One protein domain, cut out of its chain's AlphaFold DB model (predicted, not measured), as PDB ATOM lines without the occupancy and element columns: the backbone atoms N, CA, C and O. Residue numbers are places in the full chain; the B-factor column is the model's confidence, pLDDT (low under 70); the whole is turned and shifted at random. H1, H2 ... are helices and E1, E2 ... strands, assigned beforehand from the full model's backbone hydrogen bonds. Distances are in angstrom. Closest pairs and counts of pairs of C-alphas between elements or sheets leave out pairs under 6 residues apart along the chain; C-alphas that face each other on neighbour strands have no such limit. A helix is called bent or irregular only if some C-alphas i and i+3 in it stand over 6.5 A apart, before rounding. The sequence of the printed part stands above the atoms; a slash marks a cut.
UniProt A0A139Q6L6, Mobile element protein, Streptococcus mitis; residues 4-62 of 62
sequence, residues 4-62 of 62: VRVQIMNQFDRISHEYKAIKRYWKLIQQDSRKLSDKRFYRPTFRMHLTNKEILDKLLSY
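This is residues 4 to 62 of the 62 residues of the protein "Mobile element protein" of Streptococcus mitis (UniProt A0A139Q6L6). The longest helix, H2, runs through the middle, with H3 packed on it and short H1 at its other side; a small two-stranded hairpin, E1 and E2, lies at the far end from H1. A wide bow of chain, residues 30 to 40, leads from H2 round to that hairpin. The printed part has 59 residues with three named helices and two named strands, in the order H1, H2, E1, E2, H3; the sheet is antiparallel and the class is mostly helix. The whole is compact, with a radius of gyration of the C-alphas of 11.6 A, and spans 31 by 25 by 16 A.

Look first at E1, residues 41 to 43, and E2, residues 48 to 50: they form an antiparallel hairpin, where N 43 and O 48 are 2.9 A apart and N 50 and O 41 are 3.0 A apart, within hydrogen-bond range. Next find H3, residues 52 to 60, which touches H2, residues 17 to 29, closest at the C-alphas of Ile 22 and Leu 59, 7.0 A apart; they run opposite ways at a steep tilt of 43 degrees. H1, residues 4 to 9, only just touches H2, with 3 pairs of C-alphas within 8 A, and H2 touches it with residues 19 to 23 alone; the closest C-alphas are those of Met 9 and Tyr 19, 6.4 A apart. H1 and H2 form a helical hairpin, opposite ways at a shallow tilt of 24 degrees. H1 and H3 are apart. In H1 and H3 every O i to N i+4 pair is within hydrogen-bond range; in H2 it is 7 of 9.

Find C-alpha 17 at (137.843, 100.993, 77.428); from there H2 runs 16.3 A to C-alpha 29. It is irregular: C-alphas 24 and 27 are 7.7 A apart. H3 runs 12.7 A and ends at C-alpha 60, (131.904, 109.045, 69.473). H1 begins at C-alpha 4, (144.309, 105.908, 59.583), and is 8.5 A long; E1 is 6.3 A and E2 6.1 A.

The two C-alphas farthest apart, those of Ile 15 and Arg 34, are 31.9 A apart. The printed part has no cut, and the link from H2 to E1, 11 residues, is long. Mean pLDDT of the printed part is 89.3, and residue 62, the chain's last, is under 70.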
ATOM      1  N   VAL A   4     145.300 105.161  58.791       87.44
ATOM      2  CA  VAL A   4     144.309 105.908  59.583       87.44
ATOM      3  C   VAL A   4     143.882 105.125  60.824       87.44
ATOM      4  O   VAL A   4     143.802 105.684  61.912       87.44
ATOM      5  N   ARG A   5     143.691 103.802  60.695       88.19
ATOM      6  CA  ARG A   5     143.355 102.930  61.832       88.19
ATOM      7  C   ARG A   5     144.394 103.024  62.938       88.19
ATOM      8  O   ARG A   5     144.042 103.119  64.106       88.19
ATOM      9  N   VAL A   6     145.666 102.932  62.563       88.44
ATOM     10  CA  VAL A   6     146.779 102.890  63.515       88.44
ATOM     11  C   VAL A   6     146.953 104.252  64.178       88.44
ATOM     12  O   VAL A   6     147.142 104.305  65.385       88.44
ATOM     13  N   GLN A   7     146.813 105.343  63.418       90.75
ATOM     14  CA  GLN A   7     146.858 106.699  63.966       90.75
ATOM     15  C   GLN A   7     145.756 106.937  65.003       90.75
ATOM     16  O   GLN A   7     146.074 107.365  66.105       90.75
ATOM     17  N   ILE A   8     144.502 106.580  64.696       89.50
ATOM     18  CA  ILE A   8     143.384 106.700  65.648       89.50
ATOM     19  C   ILE A   8     143.623 105.807  66.873       89.50
ATOM     20  O   ILE A   8     143.495 106.250  68.005       89.50
ATOM     21  N   MET A   9     144.025 104.548  66.678       89.38
ATOM     22  CA  MET A   9     144.264 103.625  67.793       89.38
ATOM     23  C   MET A   9     145.418 104.055  68.711       89.38
ATOM     24  O   MET A   9     145.374 103.742  69.895       89.38
ATOM     25  N   ASN A  10     146.430 104.751  68.190       90.88
ATOM     26  CA  ASN A  10     147.566 105.235  68.978       90.88
ATOM     27  C   ASN A  10     147.234 106.466  69.839       90.88
ATOM     28  O   ASN A  10     148.053 106.828  70.678       90.88
ATOM     29  N   GLN A  11     146.071 107.099  69.650       89.81
ATOM     30  CA  GLN A  11     145.609 108.207  70.498       89.81
ATOM     31  C   GLN A  11     145.074 107.727  71.854       89.81
ATOM     32  O   GLN A  11     145.051 108.497  72.807       89.81
ATOM     33  N   PHE A  12     144.662 106.460  71.950       89.62
ATOM     34  CA  PHE A  12     144.069 105.884  73.155       89.62
ATOM     35  C   PHE A  12     145.049 104.941  73.855       89.62
ATOM     36  O   PHE A  12     145.782 104.187  73.208       89.62
ATOM     37  N   ASP A  13     145.017 104.918  75.191       92.06
ATOM     38  CA  ASP A  13     145.776 103.938  75.969       92.06
ATOM     39  C   ASP A  13     145.282 102.518  75.642       92.06
ATOM     40  O   ASP A  13     144.082 102.254  75.578       92.06
ATOM     41  N   ARG A  14     146.197 101.565  75.467       89.00
ATOM     42  CA  ARG A  14     145.875 100.173  75.113       89.00
ATOM     43  C   ARG A  14     145.012  99.451  76.156       89.00
ATOM     44  O   ARG A  14     144.349  98.464  75.822       89.00
ATOM     45  N   ILE A  15     145.037  99.899  77.407       90.44
ATOM     46  CA  ILE A  15     144.275  99.341  78.530       90.44
ATOM     47  C   ILE A  15     142.862  99.941  78.583       90.44
ATOM     48  O   ILE A  15     141.938  99.270  79.071       90.44
ATOM     49  N   SER A  16     142.696 101.147  78.028       89.62
ATOM     50  CA  SER A  16     141.461 101.931  78.062       89.62
ATOM     51  C   SER A  16     140.264 101.187  77.472       89.62
ATOM     52  O   SER A  16     140.382 100.274  76.636       89.62
ATOM     53  N   HIS A  17     139.077 101.561  77.945       86.50
ATOM     54  CA  HIS A  17     137.843 100.993  77.428       86.50
ATOM     55  C   HIS A  17     137.594 101.465  75.991       86.50
ATOM     56  O   HIS A  17     137.183 100.653  75.159       86.50
ATOM     57  N   GLU A  18     137.936 102.718  75.674       88.62
ATOM     58  CA  GLU A  18     137.821 103.308  74.340       88.62
ATOM     59  C   GLU A  18     138.655 102.529  73.324       88.62
ATOM     60  O   GLU A  18     138.133 102.089  72.297       88.62
ATOM     61  N   TYR A  19     139.923 102.237  73.639       91.81
ATOM     62  CA  TYR A  19     140.785 101.455  72.752       91.81
ATOM     63  C   TYR A  19     140.197 100.069  72.465       91.81
ATOM     64  O   TYR A  19     140.154  99.624  71.312       91.81
ATOM     65  N   LYS A  20     139.703  99.372  73.496       91.19
ATOM     66  CA  LYS A  20     139.080  98.045  73.343       91.19
ATOM     67  C   LYS A  20     137.800  98.121  72.509       91.19
ATOM     68  O   LYS A  20     137.568  97.238  71.678       91.19
ATOM     69  N   ALA A  21     136.991  99.160  72.703       91.81
ATOM     70  CA  ALA A  21     135.742  99.364  71.985       91.81
ATOM     71  C   ALA A  21     135.993  99.701  70.504       91.81
ATOM     72  O   ALA A  21     135.495  98.987  69.630       91.81
ATOM     73  N   ILE A  22     136.854 100.680  70.208       91.38
ATOM     74  CA  ILE A  22     137.247 101.063  68.841       91.38
ATOM     75  C   ILE A  22     137.894  99.880  68.118       91.38
ATOM     76  O   ILE A  22     137.543  99.572  66.978       91.38
ATOM     77  N   LYS A  23     138.796  99.145  68.782       91.19
ATOM     78  CA  LYS A  23     139.442  97.964  68.193       91.19
ATOM     79  C   LYS A  23     138.430  96.880  67.820       91.19
ATOM     80  O   LYS A  23     138.573  96.268  66.760       91.19
ATOM     81  N   ARG A  24     137.422  96.641  68.667       92.00
ATOM     82  CA  ARG A  24     136.382  95.620  68.459       92.00
ATOM     83  C   ARG A  24     135.379  96.016  67.376       92.00
ATOM     84  O   ARG A  24     134.994  95.167  66.576       92.00
ATOM     85  N   TYR A  25     134.986  97.287  67.329       91.38
ATOM     86  CA  TYR A  25     134.003  97.808  66.377       91.38
ATOM     87  C   TYR A  25     134.632  98.491  65.156       91.38
ATOM     88  O   TYR A  25     133.924  99.117  64.377       91.38
ATOM     89  N   TRP A  26     135.932  98.312  64.914       91.12
ATOM     90  CA  TRP A  26     136.622  98.918  63.771       91.12
ATOM     91  C   TRP A  26     135.950  98.607  62.425       91.12
ATOM     92  O   TRP A  26     135.779  99.488  61.589       91.12
ATOM     93  N   LYS A  27     135.499  97.361  62.234       90.44
ATOM     94  CA  LYS A  27     134.764  96.963  61.023       90.44
ATOM     95  C   LYS A  27     133.459  97.751  60.856       90.44
ATOM     96  O   LYS A  27     133.065  98.020  59.730       90.44
ATOM     97  N   LEU A  28     132.817  98.113  61.966       90.12
ATOM     98  CA  LEU A  28     131.573  98.874  61.977       90.12
ATOM     99  C   LEU A  28     131.800 100.344  61.621       90.12
ATOM    100  O   LEU A  28     131.035 100.898  60.847       90.12
ATOM    101  N   ILE A  29     132.884 100.937  62.125       88.81
ATOM    102  CA  ILE A  29     133.299 102.314  61.807       88.81
ATOM    103  C   ILE A  29     133.602 102.470  60.309       88.81
ATOM    104  O   ILE A  29     133.353 103.518  59.729       88.81
ATOM    105  N   GLN A  30     134.124 101.421  59.668       88.25
ATOM    106  CA  GLN A  30     134.404 101.426  58.229       88.25
ATOM    107  C   GLN A  30     133.187 101.096  57.353       88.25
ATOM    108  O   GLN A  30     133.295 101.140  56.128       88.25
ATOM    109  N   GLN A  31     132.062 100.703  57.947       89.50
ATOM    110  CA  GLN A  31     130.873 100.337  57.194       89.50
ATOM    111  C   GLN A  31     130.122 101.594  56.748       89.50
ATOM    112  O   GLN A  31     130.030 102.572  57.483       89.50
ATOM    113  N   ASP A  32     129.547 101.550  55.545       87.44
ATOM    114  CA  ASP A  32     128.652 102.610  55.094       87.44
ATOM    115  C   ASP A  32     127.436 102.683  56.028       87.44
ATOM    116  O   ASP A  32     126.715 101.694  56.204       87.44
ATOM    117  N   SER A  33     127.217 103.865  56.605       82.94
ATOM    118  CA  SER A  33     126.086 104.178  57.481       82.94
ATOM    119  C   SER A  33     124.735 103.746  56.896       82.94
ATOM    120  O   SER A  33     123.875 103.268  57.630       82.94
ATOM    121  N   ARG A  34     124.574 103.819  55.568       85.19
ATOM    122  CA  ARG A  34     123.341 103.443  54.854       85.19
ATOM    123  C   ARG A  34     123.068 101.940  54.862       85.19
ATOM    124  O   ARG A  34     121.947 101.515  54.616       85.19
ATOM    125  N   LYS A  35     124.099 101.128  55.112       86.88
ATOM    126  CA  LYS A  35     124.029  99.660  55.162       86.88
ATOM    127  C   LYS A  35     123.998  99.133  56.596       86.88
ATOM    128  O   LYS A  35     124.162  97.929  56.806       86.88
ATOM    129  N   LEU A  36     123.892 100.005  57.597       86.50
ATOM    130  CA  LEU A  36     123.804  99.578  58.986       86.50
ATOM    131  C   LEU A  36     122.420  98.993  59.249       86.50
ATOM    132  O   LEU A  36     121.405  99.598  58.941       86.50
ATOM    133  N   SER A  37     122.392  97.791  59.819       84.00
ATOM    134  CA  SER A  37     121.142  97.179  60.255       84.00
ATOM    135  C   SER A  37     120.654  97.822  61.553       84.00
ATOM    136  O   SER A  37     121.424  97.946  62.512       84.00
ATOM    137  N   ASP A  38     119.356  98.113  61.603       85.50
ATOM    138  CA  ASP A  38     118.649  98.596  62.796       85.50
ATOM    139  C   ASP A  38     118.275  97.476  63.781       85.50
ATOM    140  O   ASP A  38     117.608  97.701  64.791       85.50
ATOM    141  N   LYS A  39     118.713  96.235  63.533       90.88
ATOM    142  CA  LYS A  39     118.445  95.127  64.448       90.88
ATOM    143  C   LYS A  39     119.288  95.264  65.717       90.88
ATOM    144  O   LYS A  39     120.519  95.346  65.670       90.88
ATOM    145  N   ARG A  40     118.616  95.229  66.869       93.06
ATOM    146  CA  ARG A  40     119.261  95.240  68.185       93.06
ATOM    147  C   ARG A  40     119.800  93.864  68.548       93.06
ATOM    148  O   ARG A  40     119.114  92.851  68.428       93.06
ATOM    149  N   PHE A  41     121.023  93.848  69.061       91.19
ATOM    150  CA  PHE A  41     121.675  92.646  69.569       91.19
ATOM    151  C   PHE A  41     122.384  92.953  70.880       91.19
ATOM    152  O   PHE A  41     122.868  94.067  71.074       91.19
ATOM    153  N   TYR A  42     122.510  91.951  71.750       93.50
ATOM    154  CA  TYR A  42     123.300  92.095  72.966       93.50
ATOM    155  C   TYR A  42     124.770  92.390  72.627       93.50
ATOM    156  O   TYR A  42     125.393  91.706  71.804       93.50
ATOM    157  N   ARG A  43     125.333  93.432  73.248       91.88
ATOM    158  CA  ARG A  43     126.718  93.871  73.057       91.88
ATOM    159  C   ARG A  43     127.489  93.789  74.375       91.88
ATOM    160  O   ARG A  43     127.348  94.678  75.206       91.88
ATOM    161  N   PRO A  44     128.392  92.804  74.535       90.31
ATOM    162  CA  PRO A  44     129.160  92.620  75.769       90.31
ATOM    163  C   PRO A  44     129.985  93.837  76.213       90.31
ATOM    164  O   PRO A  44     130.121  94.065  77.407       90.31
ATOM    165  N   THR A  45     130.504  94.636  75.270       89.62
ATOM    166  CA  THR A  45     131.286  95.850  75.581       89.62
ATOM    167  C   THR A  45     130.466  96.875  76.361       89.62
ATOM    168  O   THR A  45     130.966  97.437  77.321       89.62
ATOM    169  N   PHE A  46     129.201  97.062  75.979       88.81
ATOM    170  CA  PHE A  46     128.300  98.039  76.597       88.81
ATOM    171  C   PHE A  46     127.328  97.398  77.598       88.81
ATOM    172  O   PHE A  46     126.616  98.112  78.293       88.81
ATOM    173  N   ARG A  47     127.285  96.058  77.659       91.12
ATOM    174  CA  ARG A  47     126.369  95.251  78.486       91.12
ATOM    175  C   ARG A  47     124.887  95.577  78.261       91.12
ATOM    176  O   ARG A  47     124.090  95.570  79.188       91.12
ATOM    177  N   MET A  48     124.514  95.858  77.014       94.19
ATOM    178  CA  MET A  48     123.146  96.226  76.632       94.19
ATOM    179  C   MET A  48     122.835  95.813  75.191       94.19
ATOM    180  O   MET A  48     123.742  95.508  74.408       94.19
ATOM    181  N   HIS A  49     121.549  95.777  74.841       94.44
ATOM    182  CA  HIS A  49     121.098  95.535  73.472       94.44
ATOM    183  C   HIS A  49     121.162  96.832  72.672       94.44
ATOM    184  O   HIS A  49     120.421  97.764  72.962       94.44
ATOM    185  N   LEU A  50     122.036  96.875  71.668       93.94
ATOM    186  CA  LEU A  50     122.251  98.062  70.842       93.94
ATOM    187  C   LEU A  50     122.167  97.717  69.364       93.94
ATOM    188  O   LEU A  50     122.545  96.620  68.933       93.94
ATOM    189  N   THR A  51     121.690  98.685  68.599       93.94
ATOM    190  CA  THR A  51     121.853  98.748  67.150       93.94
ATOM    191  C   THR A  51     123.283  99.138  66.805       93.94
ATOM    192  O   THR A  51     124.052  99.636  67.630       93.94
ATOM    193  N   ASN A  52     123.657  98.931  65.550       91.38
ATOM    194  CA  ASN A  52     124.966  99.353  65.080       91.38
ATOM    195  C   ASN A  52     125.136 100.884  65.074       91.38
ATOM    196  O   ASN A  52     126.246 101.366  65.284       91.38
ATOM    197  N   LYS A  53     124.050 101.638  64.883       90.12
ATOM    198  CA  LYS A  53     124.067 103.102  64.932       90.12
ATOM    199  C   LYS A  53     124.314 103.616  66.351       90.12
ATOM    200  O   LYS A  53     125.238 104.389  66.560       90.12
ATOM    201  N   GLU A  54     123.594 103.082  67.338       91.56
ATOM    202  CA  GLU A  54     123.784 103.451  68.751       91.56
ATOM    203  C   GLU A  54     125.191 103.097  69.267       91.56
ATOM    204  O   GLU A  54     125.718 103.766  70.154       91.56
ATOM    205  N   ILE A  55     125.818 102.044  68.726       91.50
ATOM    206  CA  ILE A  55     127.219 101.717  69.028       91.50
ATOM    207  C   ILE A  55     128.153 102.814  68.522       91.50
ATOM    208  O   ILE A  55     129.067 103.189  69.248       91.50
ATOM    209  N   LEU A  56     127.951 103.305  67.297       90.19
ATOM    210  CA  LEU A  56     128.772 104.378  66.735       90.19
ATOM    211  C   LEU A  56     128.606 105.669  67.535       90.19
ATOM    212  O   LEU A  56     129.613 106.250  67.923       90.19
ATOM    213  N   ASP A  57     127.372 106.047  67.870       90.06
ATOM    214  CA  ASP A  57     127.110 107.229  68.698       90.06
ATOM    215  C   ASP A  57     127.799 107.111  70.064       90.06
ATOM    216  O   ASP A  57     128.470 108.041  70.498       90.06
ATOM    217  N   LYS A  58     127.733 105.936  70.707       90.00
ATOM    218  CA  LYS A  58     128.431 105.686  71.978       90.00
ATOM    219  C   LYS A  58     129.951 105.720  71.866       90.00
ATOM    220  O   LYS A  58     130.607 106.085  72.829       90.00
ATOM    221  N   LEU A  59     130.514 105.284  70.742       88.25
ATOM    222  CA  LEU A  59     131.961 105.332  70.509       88.25
ATOM    223  C   LEU A  59     132.455 106.765  70.286       88.25
ATOM    224  O   LEU A  59     133.607 107.040  70.592       88.25
ATOM    225  N   LEU A  60     131.602 107.636  69.740       82.31
ATOM    226  CA  LEU A  60     131.904 109.045  69.473       82.31
ATOM    227  C   LEU A  60     131.533 109.977  70.635       82.31
ATOM    228  O   LEU A  60     131.933 111.134  70.625       82.31
ATOM    229  N   SER A  61     130.753 109.495  71.607       81.75
ATOM    230  CA  SER A  61     130.354 110.250  72.800       81.75
ATOM    231  C   SER A  61     131.324 110.124  73.982       81.75
ATOM    232  O   SER A  61     131.012 110.645  75.050       81.75
ATOM    233  N   TYR A  62     132.409 109.356  73.832       67.25
ATOM    234  CA  TYR A  62     133.529 109.318  74.783       67.25
ATOM    235  C   TYR A  62     134.491 110.466  74.484       67.25
ATOM    236  O   TYR A  62     134.925 111.115  75.458       67.25
TER     237      TYR A  62